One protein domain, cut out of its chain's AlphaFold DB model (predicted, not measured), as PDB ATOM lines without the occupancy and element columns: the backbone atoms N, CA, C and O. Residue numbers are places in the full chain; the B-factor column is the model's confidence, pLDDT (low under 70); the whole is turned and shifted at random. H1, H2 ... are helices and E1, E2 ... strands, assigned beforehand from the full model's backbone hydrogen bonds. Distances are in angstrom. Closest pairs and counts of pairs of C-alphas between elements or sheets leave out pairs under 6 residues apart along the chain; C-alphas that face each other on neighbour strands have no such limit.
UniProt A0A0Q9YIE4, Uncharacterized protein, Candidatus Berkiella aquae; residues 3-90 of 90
ATOM      1  N   TRP A   3     185.245 200.594 254.324       66.25
ATOM      2  CA  TRP A   3     185.877 199.270 254.214       66.25
ATOM      3  C   TRP A   3     184.945 198.117 254.630       66.25
ATOM      4  O   TRP A   3     184.981 197.045 254.036       66.25
ATOM      5  N   CYS A   4     184.037 198.354 255.584       73.62
ATOM      6  CA  CYS A   4     183.062 197.348 256.022       73.62
ATOM      7  C   CYS A   4     182.013 197.028 254.943       73.62
ATOM      8  O   CYS A   4     181.561 195.891 254.854       73.62
ATOM      9  N   LEU A   5     181.668 197.997 254.086       73.62
ATOM     10  CA  LEU A   5     180.729 197.792 252.976       73.62
ATOM     11  C   LEU A   5     181.297 196.865 251.892       73.62
ATOM     12  O   LEU A   5     180.551 196.101 251.290       73.62
ATOM     13  N   ILE A   6     182.615 196.891 251.680       78.19
ATOM     14  CA  ILE A   6     183.287 196.045 250.684       78.19
ATOM     15  C   ILE A   6     183.318 194.583 251.151       78.19
ATOM     16  O   ILE A   6     183.067 193.681 250.358       78.19
ATOM     17  N   LEU A   7     183.548 194.346 252.446       74.38
ATOM     18  CA  LEU A   7     183.527 193.000 253.029       74.38
ATOM     19  C   LEU A   7     182.135 192.353 252.976       74.38
ATOM     20  O   LEU A   7     182.028 191.163 252.700       74.38
ATOM     21  N   PHE A   8     181.071 193.136 253.170       73.38
ATOM     22  CA  PHE A   8     179.699 192.629 253.064       73.38
ATOM     23  C   PHE A   8     179.316 192.254 251.621       73.38
ATOM     24  O   PHE A   8     178.583 191.293 251.403       73.38
ATOM     25  N   LEU A   9     179.857 192.968 250.627       74.44
ATOM     26  CA  LEU A   9     179.569 192.725 249.211       74.44
ATOM     27  C   LEU A   9     180.188 191.413 248.688       74.44
ATOM     28  O   LEU A   9     179.597 190.761 247.834       74.44
ATOM     29  N   ILE A  10     181.339 190.993 249.226       75.31
ATOM     30  CA  ILE A  10     182.048 189.771 248.798       75.31
ATOM     31  C   ILE A  10     181.359 188.496 249.320       75.31
ATOM     32  O   ILE A  10     181.346 187.476 248.635       75.31
ATOM     33  N   CYS A  11     180.719 188.543 250.496       70.38
ATOM     34  CA  CYS A  11     179.971 187.397 251.035       70.38
ATOM     35  C   CYS A  11     178.681 187.077 250.262       70.38
ATOM     36  O   CYS A  11     178.181 185.960 250.355       70.38
ATOM     37  N   LEU A  12     178.137 188.028 249.498       69.00
ATOM     38  CA  LEU A  12     176.913 187.818 248.719       69.00
ATOM     39  C   LEU A  12     177.175 187.146 247.362       69.00
ATOM     40  O   LEU A  12     176.247 186.613 246.763       69.00
ATOM     41  N   THR A  13     178.420 187.130 246.876       66.44
ATOM     42  CA  THR A  13     178.757 186.579 245.552       66.44
ATOM     43  C   THR A  13     179.208 185.116 245.572       66.44
ATOM     44  O   THR A  13     179.478 184.558 244.515       66.44
ATOM     45  N   THR A  14     179.294 184.461 246.737       67.00
ATOM     46  CA  THR A  14     179.740 183.053 246.844       67.00
ATOM     47  C   THR A  14     178.609 182.022 246.773       67.00
ATOM     48  O   THR A  14     178.861 180.831 246.935       67.00
ATOM     49  N   GLY A  15     177.365 182.438 246.536       64.50
ATOM     50  CA  GLY A  15     176.216 181.536 246.466       64.50
ATOM     51  C   GLY A  15     175.551 181.557 245.099       64.50
ATOM     52  O   GLY A  15     174.671 182.379 244.898       64.50
ATOM     53  N   CYS A  16     175.988 180.679 244.186       64.12
ATOM     54  CA  CYS A  16     175.199 180.079 243.095       64.12
ATOM     55  C   CYS A  16     176.107 179.197 242.213       64.12
ATOM     56  O   CYS A  16     176.357 179.499 241.049       64.12
ATOM     57  N   ALA A  17     176.590 178.069 242.740       61.91
ATOM     58  CA  ALA A  17     176.830 176.928 241.859       61.91
ATOM     59  C   ALA A  17     175.448 176.326 241.587       61.91
ATOM     60  O   ALA A  17     174.960 175.502 242.358       61.91
ATOM     61  N   SER A  18     174.762 176.837 240.562       60.88
ATOM     62  CA  SER A  18     173.524 176.227 240.089       60.88
ATOM     63  C   SER A  18     173.873 174.799 239.683       60.88
ATOM     64  O   SER A  18     174.671 174.587 238.770       60.88
ATOM     65  N   PHE A  19     173.361 173.825 240.428       55.50
ATOM     66  CA  PHE A  19     173.471 172.417 240.085       55.50
ATOM     67  C   PHE A  19     172.755 172.233 238.742       55.50
ATOM     68  O   PHE A  19     171.526 172.216 238.693       55.50
ATOM     69  N   ASN A  20     173.516 172.193 237.645       54.72
ATOM     70  CA  ASN A  20     172.967 171.980 236.313       54.72
ATOM     71  C   ASN A  20     172.587 170.503 236.191       54.72
ATOM     72  O   ASN A  20     173.416 169.664 235.847       54.72
ATOM     73  N   SER A  21     171.348 170.172 236.540       58.44
ATOM     74  CA  SER A  21     170.779 168.852 236.302       58.44
ATOM     75  C   SER A  21     170.193 168.773 234.892       58.44
ATOM     76  O   SER A  21     169.021 168.437 234.732       58.44
ATOM     77  N   GLU A  22     170.984 169.061 233.861       55.78
ATOM     78  CA  GLU A  22     170.733 168.480 232.539       55.78
ATOM     79  C   GLU A  22     171.216 167.029 232.588       55.78
ATOM     80  O   GLU A  22     172.265 166.653 232.073       55.78
ATOM     81  N   PHE A  23     170.464 166.193 233.306       56.38
ATOM     82  CA  PHE A  23     170.535 164.760 233.082       56.38
ATOM     83  C   PHE A  23     169.770 164.498 231.784       56.38
ATOM     84  O   PHE A  23     168.540 164.520 231.775       56.38
ATOM     85  N   ASP A  24     170.507 164.244 230.702       55.19
ATOM     86  CA  ASP A  24     170.033 163.836 229.365       55.19
ATOM     87  C   ASP A  24     169.349 162.449 229.357       55.19
ATOM     88  O   ASP A  24     169.465 161.654 228.427       55.19
ATOM     89  N   CYS A  25     168.655 162.091 230.433       55.72
ATOM     90  CA  CYS A  25     167.954 160.826 230.566       55.72
ATOM     91  C   CYS A  25     166.610 161.092 231.249       55.72
ATOM     92  O   CYS A  25     166.589 161.360 232.455       55.72
ATOM     93  N   PRO A  26     165.474 161.019 230.529       61.28
ATOM     94  CA  PRO A  26     164.177 161.075 231.182       61.28
ATOM     95  C   PRO A  26     164.106 159.946 232.213       61.28
ATOM     96  O   PRO A  26     164.409 158.793 231.901       61.28
ATOM     97  N   ALA A  27     163.716 160.271 233.449       56.66
ATOM     98  CA  ALA A  27     163.513 159.262 234.478       56.66
ATOM     99  C   ALA A  27     162.534 158.208 233.945       56.66
ATOM    100  O   ALA A  27     161.402 158.532 233.569       56.66
ATOM    101  N   ALA A  28     162.982 156.953 233.869       60.28
ATOM    102  CA  ALA A  28     162.154 155.866 233.376       60.28
ATOM    103  C   ALA A  28     160.866 155.796 234.214       60.28
ATOM    104  O   ALA A  28     160.912 155.624 235.437       60.28
ATOM    105  N   LYS A  29     159.704 155.961 233.563       57.12
ATOM    106  CA  LYS A  29     158.395 155.862 234.223       57.12
ATOM    107  C   LYS A  29     158.295 154.506 234.925       57.12
ATOM    108  O   LYS A  29     158.323 153.470 234.271       57.12
ATOM    109  N   GLY A  30     158.147 154.525 236.250       58.91
ATOM    110  CA  GLY A  30     157.884 153.328 237.055       58.91
ATOM    111  C   GLY A  30     159.074 152.760 237.833       58.91
ATOM    112  O   GLY A  30     158.873 151.820 238.597       58.91
ATOM    113  N   MET A  31     160.281 153.326 237.726       54.03
ATOM    114  CA  MET A  31     161.372 152.950 238.633       54.03
ATOM    115  C   MET A  31     161.376 153.865 239.858       54.03
ATOM    116  O   MET A  31     161.907 154.972 239.834       54.03
ATOM    117  N   GLY A  32     160.759 153.399 240.948       62.78
ATOM    118  CA  GLY A  32     160.982 153.994 242.265       62.78
ATOM    119  C   GLY A  32     162.477 153.984 242.600       62.78
ATOM    120  O   GLY A  32     163.200 153.088 242.168       62.78
ATOM    121  N   CYS A  33     162.947 154.981 243.353       59.38
ATOM    122  CA  CYS A  33     164.344 155.066 243.779       59.38
ATOM    123  C   CYS A  33     164.755 153.765 244.491       59.38
ATOM    124  O   CYS A  33     164.346 153.516 245.624       59.38
ATOM    125  N   LYS A  34     165.550 152.925 243.824       61.78
ATOM    126  CA  LYS A  34     166.126 151.711 244.407       61.78
ATOM    127  C   LYS A  34     167.563 151.984 244.827       61.78
ATOM    128  O   LYS A  34     168.285 152.748 244.191       61.78
ATOM    129  N   ARG A  35     167.990 151.336 245.911       61.59
ATOM    130  CA  ARG A  35     169.405 151.319 246.302       61.59
ATOM    131  C   ARG A  35     170.201 150.598 245.211       61.59
ATOM    132  O   ARG A  35     169.733 149.587 244.697       61.59
ATOM    133  N   LEU A  36     171.404 151.084 244.903       61.47
ATOM    134  CA  LEU A  36     172.317 150.486 243.912       61.47
ATOM    135  C   LEU A  36     172.519 148.973 244.112       61.47
ATOM    136  O   LEU A  36     172.601 148.231 243.141       61.47
ATOM    137  N   SER A  37     172.508 148.501 245.362       67.00
ATOM    138  CA  SER A  37     172.571 147.072 245.691       67.00
ATOM    139  C   SER A  37     171.409 146.265 245.102       67.00
ATOM    140  O   SER A  37     171.630 145.184 244.576       67.00
ATOM    141  N   ALA A  38     170.192 146.816 245.124       62.12
ATOM    142  CA  ALA A  38     169.002 146.173 244.571       62.12
ATOM    143  C   ALA A  38     168.994 146.179 243.033       62.12
ATOM    144  O   ALA A  38     168.378 145.315 242.420       62.12
ATOM    145  N   ILE A  39     169.684 147.138 242.402       62.72
ATOM    146  CA  ILE A  39     169.871 147.169 240.944       62.72
ATOM    147  C   ILE A  39     170.856 146.071 240.522       62.72
ATOM    148  O   ILE A  39     170.590 145.347 239.567       62.72
ATOM    149  N   ASN A  40     171.962 145.906 241.258       62.28
ATOM    150  CA  ASN A  40     172.943 144.849 240.992       62.28
ATOM    151  C   ASN A  40     172.368 143.443 241.204       62.28
ATOM    152  O   ASN A  40     172.686 142.527 240.450       62.28
ATOM    153  N   GLU A  41     171.519 143.271 242.214       64.31
ATOM    154  CA  GLU A  41     170.830 142.009 242.481       64.31
ATOM    155  C   GLU A  41     169.848 141.667 241.350       64.31
ATOM    156  O   GLU A  41     169.924 140.585 240.772       64.31
ATOM    157  N   GLU A  42     169.037 142.637 240.914       64.25
ATOM    158  CA  GLU A  42     168.113 142.459 239.787       64.25
ATOM    159  C   GLU A  42     168.846 142.207 238.449       64.25
ATOM    160  O   GLU A  42     168.368 141.432 237.620       64.25
ATOM    161  N   TYR A  43     170.032 142.797 238.248       62.09
ATOM    162  CA  TYR A  43     170.893 142.544 237.084       62.09
ATOM    163  C   TYR A  43     171.445 141.111 237.062       62.09
ATOM    164  O   TYR A  43     171.424 140.451 236.017       62.09
ATOM    165  N   ASN A  44     171.903 140.618 238.216       61.06
ATOM    166  CA  ASN A  44     172.462 139.274 238.354       61.06
ATOM    167  C   ASN A  44     171.388 138.185 238.243       61.06
ATOM    168  O   ASN A  44     171.640 137.139 237.647       61.06
ATOM    169  N   GLU A  45     170.184 138.435 238.765       61.84
ATOM    170  CA  GLU A  45     169.077 137.477 238.710       61.84
ATOM    171  C   GLU A  45     168.417 137.392 237.328       61.84
ATOM    172  O   GLU A  45     168.040 136.302 236.897       61.84
ATOM    173  N   LYS A  46     168.291 138.510 236.594       58.09
ATOM    174  CA  LYS A  46     167.553 138.542 235.314       58.09
ATOM    175  C   LYS A  46     168.396 138.329 234.053       58.09
ATOM    176  O   LYS A  46     167.826 138.376 232.971       58.09
ATOM    177  N   LYS A  47     169.709 138.060 234.150       55.22
ATOM    178  CA  LYS A  47     170.617 137.865 232.988       55.22
ATOM    179  C   LYS A  47     170.384 138.889 231.859       55.22
ATOM    180  O   LYS A  47     170.229 138.530 230.694       55.22
ATOM    181  N   GLY A  48     170.413 140.171 232.216       56.34
ATOM    182  CA  GLY A  48     170.214 141.272 231.275       56.34
ATOM    183  C   GLY A  48     168.737 141.598 231.058       56.34
ATOM    184  O   GLY A  48     167.911 140.731 230.788       56.34
ATOM    185  N   LEU A  49     168.388 142.878 231.199       53.91
ATOM    186  CA  LEU A  49     167.044 143.348 230.877       53.91
ATOM    187  C   LEU A  49     166.727 143.087 229.391       53.91
ATOM    188  O   LEU A  49     167.623 143.227 228.553       53.91
ATOM    189  N   PRO A  50     165.466 142.757 229.046       53.09
ATOM    190  CA  PRO A  50     165.034 142.718 227.656       53.09
ATOM    191  C   PRO A  50     165.274 144.086 227.014       53.09
ATOM    192  O   PRO A  50     164.919 145.134 227.558       53.09
ATOM    193  N   ASN A  51     165.946 144.045 225.869       53.94
ATOM    194  CA  ASN A  51     166.475 145.181 225.125       53.94
ATOM    195  C   ASN A  51     165.373 145.856 224.294       53.94
ATOM    196  O   ASN A  51     165.524 146.083 223.095       53.94
ATOM    197  N   ASP A  52     164.236 146.138 224.922       52.38
ATOM    198  CA  ASP A  52     163.086 146.686 224.223       52.38
ATOM    199  C   ASP A  52     163.183 148.215 224.258       52.38
ATOM    200  O   ASP A  52     162.655 148.887 225.143       52.38
ATOM    201  N   ASN A  53     163.860 148.753 223.235       48.22
ATOM    202  CA  ASN A  53     163.943 150.172 222.852       48.22
ATOM    203  C   ASN A  53     165.057 151.035 223.471       48.22
ATOM    204  O   ASN A  53     164.890 152.252 223.575       48.22
ATOM    205  N   LEU A  54     166.237 150.482 223.774       45.22
ATOM    206  CA  LEU A  54     167.435 151.323 223.689       45.22
ATOM    207  C   LEU A  54     167.763 151.513 222.208       45.22
ATOM    208  O   LEU A  54     168.213 150.585 221.539       45.22
ATOM    209  N   SER A  55     167.507 152.720 221.694       47.16
ATOM    210  CA  SER A  55     168.069 153.189 220.429       47.16
ATOM    211  C   SER A  55     169.552 152.833 220.416       47.16
ATOM    212  O   SER A  55     170.347 153.364 221.190       47.16
ATOM    213  N   GLN A  56     169.895 151.862 219.578       48.66
ATOM    214  CA  GLN A  56     171.217 151.271 219.479       48.66
ATOM    215  C   GLN A  56     172.153 152.212 218.706       48.66
ATOM    216  O   GLN A  56     172.822 151.809 217.766       48.66
ATOM    217  N   ASN A  57     172.237 153.478 219.117       47.53
ATOM    218  CA  ASN A  57     173.420 154.289 218.858       47.53
ATOM    219  C   ASN A  57     174.482 153.898 219.888       47.53
ATOM    220  O   ASN A  57     174.922 154.701 220.709       47.53
ATOM    221  N   THR A  58     174.895 152.631 219.853       50.94
ATOM    222  CA  THR A  58     176.137 152.222 220.494       50.94
ATOM    223  C   THR A  58     177.245 152.876 219.685       50.94
ATOM    224  O   THR A  58     177.696 152.346 218.670       50.94
ATOM    225  N   ILE A  59     177.644 154.081 220.091       49.19
ATOM    226  CA  ILE A  59     178.862 154.708 219.598       49.19
ATOM    227  C   ILE A  59     179.996 153.842 220.141       49.19
ATOM    228  O   ILE A  59     180.487 154.047 221.248       49.19
ATOM    229  N   TYR A  60     180.380 152.816 219.383       51.81
ATOM    230  CA  TYR A  60     181.647 152.139 219.590       51.81
ATOM    231  C   TYR A  60     182.727 153.160 219.255       51.81
ATOM    232  O   TYR A  60     183.144 153.293 218.103       51.81
ATOM    233  N   ALA A  61     183.159 153.930 220.253       53.69
ATOM    234  CA  ALA A  61     184.419 154.638 220.165       53.69
ATOM    235  C   ALA A  61     185.491 153.551 220.054       53.69
ATOM    236  O   ALA A  61     185.868 152.925 221.043       53.69
ATOM    237  N   LYS A  62     185.902 153.253 218.817       62.09
ATOM    238  CA  LYS A  62     187.028 152.373 218.528       62.09
ATOM    239  C   LYS A  62     188.280 153.081 219.035       62.09
ATOM    240  O   LYS A  62     188.937 153.796 218.286       62.09
ATOM    241  N   SER A  63     188.540 152.946 220.327       67.12
ATOM    242  CA  SER A  63     189.806 153.338 220.919       67.12
ATOM    243  C   SER A  63     190.819 152.269 220.543       67.12
ATOM    244  O   SER A  63     190.572 151.084 220.746       67.12
ATOM    245  N   ASP A  64     191.934 152.682 219.959       84.31
ATOM    246  CA  ASP A  64     193.097 151.836 219.677       84.31
ATOM    247  C   ASP A  64     193.961 151.604 220.929       84.31
ATOM    248  O   ASP A  64     195.018 150.973 220.864       84.31
ATOM    249  N   HIS A  65     193.527 152.135 222.075       81.31
ATOM    250  CA  HIS A  65     194.215 151.992 223.342       81.31
ATOM    251  C   HIS A  65     193.283 152.046 224.560       81.31
ATOM    252  O   HIS A  65     192.207 152.646 224.537       81.31
ATOM    253  N   ILE A  66     193.740 151.434 225.651       86.44
ATOM    254  CA  ILE A  66     193.151 151.475 226.987       86.44
ATOM    255  C   ILE A  66     194.135 152.187 227.908       86.44
ATOM    256  O   ILE A  66     195.294 151.791 228.023       86.44
ATOM    257  N   ASP A  67     193.656 153.212 228.597       88.06
ATOM    258  CA  ASP A  67     194.416 153.908 229.624       88.06
ATOM    259  C   ASP A  67     194.098 153.338 231.011       88.06
ATOM    260  O   ASP A  67     192.957 153.382 231.466       88.06
ATOM    261  N   VAL A  68     195.119 152.831 231.702       92.12
ATOM    262  CA  VAL A  68     195.023 152.268 233.052       92.12
ATOM    263  C   VAL A  68     195.825 153.133 234.014       92.12
ATOM    264  O   VAL A  68     197.005 153.399 233.789       92.12
ATOM    265  N   TYR A  69     195.203 153.556 235.111       94.25
ATOM    266  CA  TYR A  69     195.898 154.226 236.206       94.25
ATOM    267  C   TYR A  69     196.291 153.190 237.255       94.25
ATOM    268  O   TYR A  69     195.436 152.493 237.797       94.25
ATOM    269  N   LEU A  70     197.589 153.085 237.514       94.81
ATOM    270  CA  LEU A  70     198.152 152.238 238.557       94.81
ATOM    271  C   LEU A  70     198.472 153.114 239.766       94.81
ATOM    272  O   LEU A  70     199.141 154.138 239.614       94.81
ATOM    273  N   ASP A  71     197.998 152.710 240.943       95.94
ATOM    274  CA  ASP A  71     198.404 153.320 242.211       95.94
ATOM    275  C   ASP A  71     199.839 152.895 242.579       95.94
ATOM    276  O   ASP A  71     200.430 152.040 241.917       95.94
ATOM    277  N   GLY A  72     200.425 153.502 243.609       97.06
ATOM    278  CA  GLY A  72     201.768 153.162 244.067       97.06
ATOM    279  C   GLY A  72     201.817 151.781 244.726       97.06
ATOM    280  O   GLY A  72     200.976 151.464 245.565       97.06
ATOM    281  N   TYR A  73     202.807 150.957 244.380       96.94
ATOM    282  CA  TYR A  73     202.934 149.590 244.903       96.94
ATOM    283  C   TYR A  73     204.396 149.162 245.081       96.94
ATOM    284  O   TYR A  73     205.292 149.712 244.447       96.94
ATOM    285  N   HIS A  74     204.637 148.164 245.936       97.75
ATOM    286  CA  HIS A  74     205.923 147.463 246.008       97.75
ATOM    287  C   HIS A  74     205.870 146.186 245.170       97.75
ATOM    288  O   HIS A  74     204.863 145.476 245.195       97.75
ATOM    289  N   ASP A  75     206.937 145.900 244.429       97.00
ATOM    290  CA  ASP A  75     207.071 144.636 243.702       97.00
ATOM    291  C   ASP A  75     207.643 143.503 244.575       97.00
ATOM    292  O   ASP A  75     207.908 143.666 245.767       97.00
ATOM    293  N   GLU A  76     207.836 142.332 243.969       97.69
ATOM    294  CA  GLU A  76     208.408 141.142 244.614       97.69
ATOM    295  C   GLU A  76     209.841 141.338 245.138       97.69
ATOM    296  O   GLU A  76     210.262 140.642 246.058       97.69
ATOM    297  N   ASN A  77     210.570 142.324 244.606       98.06
ATOM    298  CA  ASN A  77     211.908 142.709 245.056       98.06
ATOM    299  C   ASN A  77     211.862 143.869 246.067       98.06
ATOM    300  O   ASN A  77     212.899 144.448 246.399       98.06
ATOM    301  N   ASN A  78     210.666 144.207 246.564       97.06
ATOM    302  CA  ASN A  78     210.387 145.292 247.498       97.06
ATOM    303  C   ASN A  78     210.729 146.699 246.962       97.06
ATOM    304  O   ASN A  78     210.887 147.643 247.741       97.06
ATOM    305  N   VAL A  79     210.814 146.881 245.642       98.06
ATOM    306  CA  VAL A  79     211.047 148.194 245.026       98.06
ATOM    307  C   VAL A  79     209.726 148.951 244.927       98.06
ATOM    308  O   VAL A  79     208.730 148.405 244.456       98.06
ATOM    309  N   TYR A  80     209.712 150.214 245.363       96.94
ATOM    310  CA  TYR A  80     208.526 151.066 245.278       96.94
ATOM    311  C   TYR A  80     208.348 151.651 243.872       96.94
ATOM    312  O   TYR A  80     209.203 152.385 243.366       96.94
ATOM    313  N   HIS A  81     207.195 151.380 243.272       96.44
ATOM    314  CA  HIS A  81     206.738 151.948 242.011       96.44
ATOM    315  C   HIS A  81     205.735 153.058 242.306       96.44
ATOM    316  O   HIS A  81     204.740 152.837 242.992       96.44
ATOM    317  N   HIS A  82     205.995 154.258 241.791       96.25
ATOM    318  CA  HIS A  82     205.112 155.408 241.982       96.25
ATOM    319  C   HIS A  82     203.842 155.276 241.123       96.25
ATOM    320  O   HIS A  82     203.897 154.637 240.064       96.25
ATOM    321  N   PRO A  83     202.729 155.923 241.522       97.88
ATOM    322  CA  PRO A  83     201.517 155.958 240.715       97.88
ATOM    323  C   PRO A  83     201.798 156.450 239.294       97.88
ATOM    324  O   PRO A  83     202.504 157.444 239.094       97.88
ATOM    325  N   ARG A  84     201.247 155.763 238.292       95.00
ATOM    326  CA  ARG A  84     201.457 156.116 236.881       95.00
ATOM    327  C   ARG A  84     200.294 155.701 235.996       95.00
ATOM    328  O   ARG A  84     199.581 154.741 236.274       95.00
ATOM    329  N   LYS A  85     200.163 156.400 234.872       94.75
ATOM    330  CA  LYS A  85     199.266 156.031 233.779       94.75
ATOM    331  C   LYS A  85     199.999 155.105 232.807       94.75
ATOM    332  O   LYS A  85     201.119 155.405 232.399       94.75
ATOM    333  N   VAL A  86     199.365 154.001 232.433       93.69
ATOM    334  CA  VAL A  86     199.851 153.053 231.428       93.69
ATOM    335  C   VAL A  86     198.840 152.984 230.297       93.69
ATOM    336  O   VAL A  86     197.666 152.719 230.528       93.69
ATOM    337  N   THR A  87     199.308 153.205 229.074       91.69
ATOM    338  CA  THR A  87     198.491 153.099 227.866       91.69
ATOM    339  C   THR A  87     198.786 151.771 227.180       91.69
ATOM    340  O   THR A  87     199.915 151.515 226.761       91.69
ATOM    341  N   ILE A  88     197.774 150.915 227.075       87.50
ATOM    342  CA  ILE A  88     197.837 149.600 226.437       87.50
ATOM    343  C   ILE A  88     197.206 149.726 225.058       87.50
ATOM    344  O   ILE A  88     196.036 150.071 224.963       87.50
ATOM    345  N   LYS A  89     197.954 149.442 223.993       87.75
ATOM    346  CA  LYS A  89     197.393 149.393 222.636       87.75
ATOM    347  C   LYS A  89     196.601 148.098 222.445       87.75
ATOM    348  O   LYS A  89     197.086 147.043 222.854       87.75
ATOM    349  N   THR A  90     195.415 148.190 221.848       73.50
ATOM    350  CA  THR A  90     194.503 147.057 221.585       73.50
ATOM    351  C   THR A  90     194.462 146.683 220.118       73.50
ATOM    352  O   THR A  90     194.412 147.620 219.291       73.50
TER     353      THR A  90
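AT A GLANCE: This is residues 3 to 90 of the 90 residues of an uncharacterized protein of Candidatus Berkiella aquae (UniProt A0A0Q9YIE4). There is little regular structure: a long two-stranded hairpin, E1 and E2, ends an open chain whose residues 3 to 61, with helices H1 and H2, stand free. Named elements, in the order H1, H2, E1, E2, hold only 32 of 88 printed residues; the class is mixed, the sheet antiparallel. The whole is extended, radius of gyration of the C-alphas 24.1 A, and flat, spanning 63 by 54 by 29 A.

IN THESE COORDINATES: Find C-alpha 65 at (194.215, 151.992, 223.342); E1, residues 65 to 70, runs 15.7 A. E2, residues 84 to 89, runs 16.3 A to (197.393, 149.393, 222.636). H2, residues 36 to 46, is 15.5 A long; H1, residues 3 to 11, 13.6 A.

HOW THE PARTS SIT: Hairpin E1 and E2 is antiparallel at 156 degrees; N 66 and O 88, 2.8 A apart, are within hydrogen-bond range. H1 is apart from H2, E1 and E2. Every O i to N i+4 pair is within range in H2, 4 of 5 in H1.

THE WHOLE: The farthest C-alphas, of Trp 3 and Lys 47, are 66.7 A apart. The printed part has no cut; its three links are long. Look for pLDDT under 70 at residue 3 and residues 12 to 63.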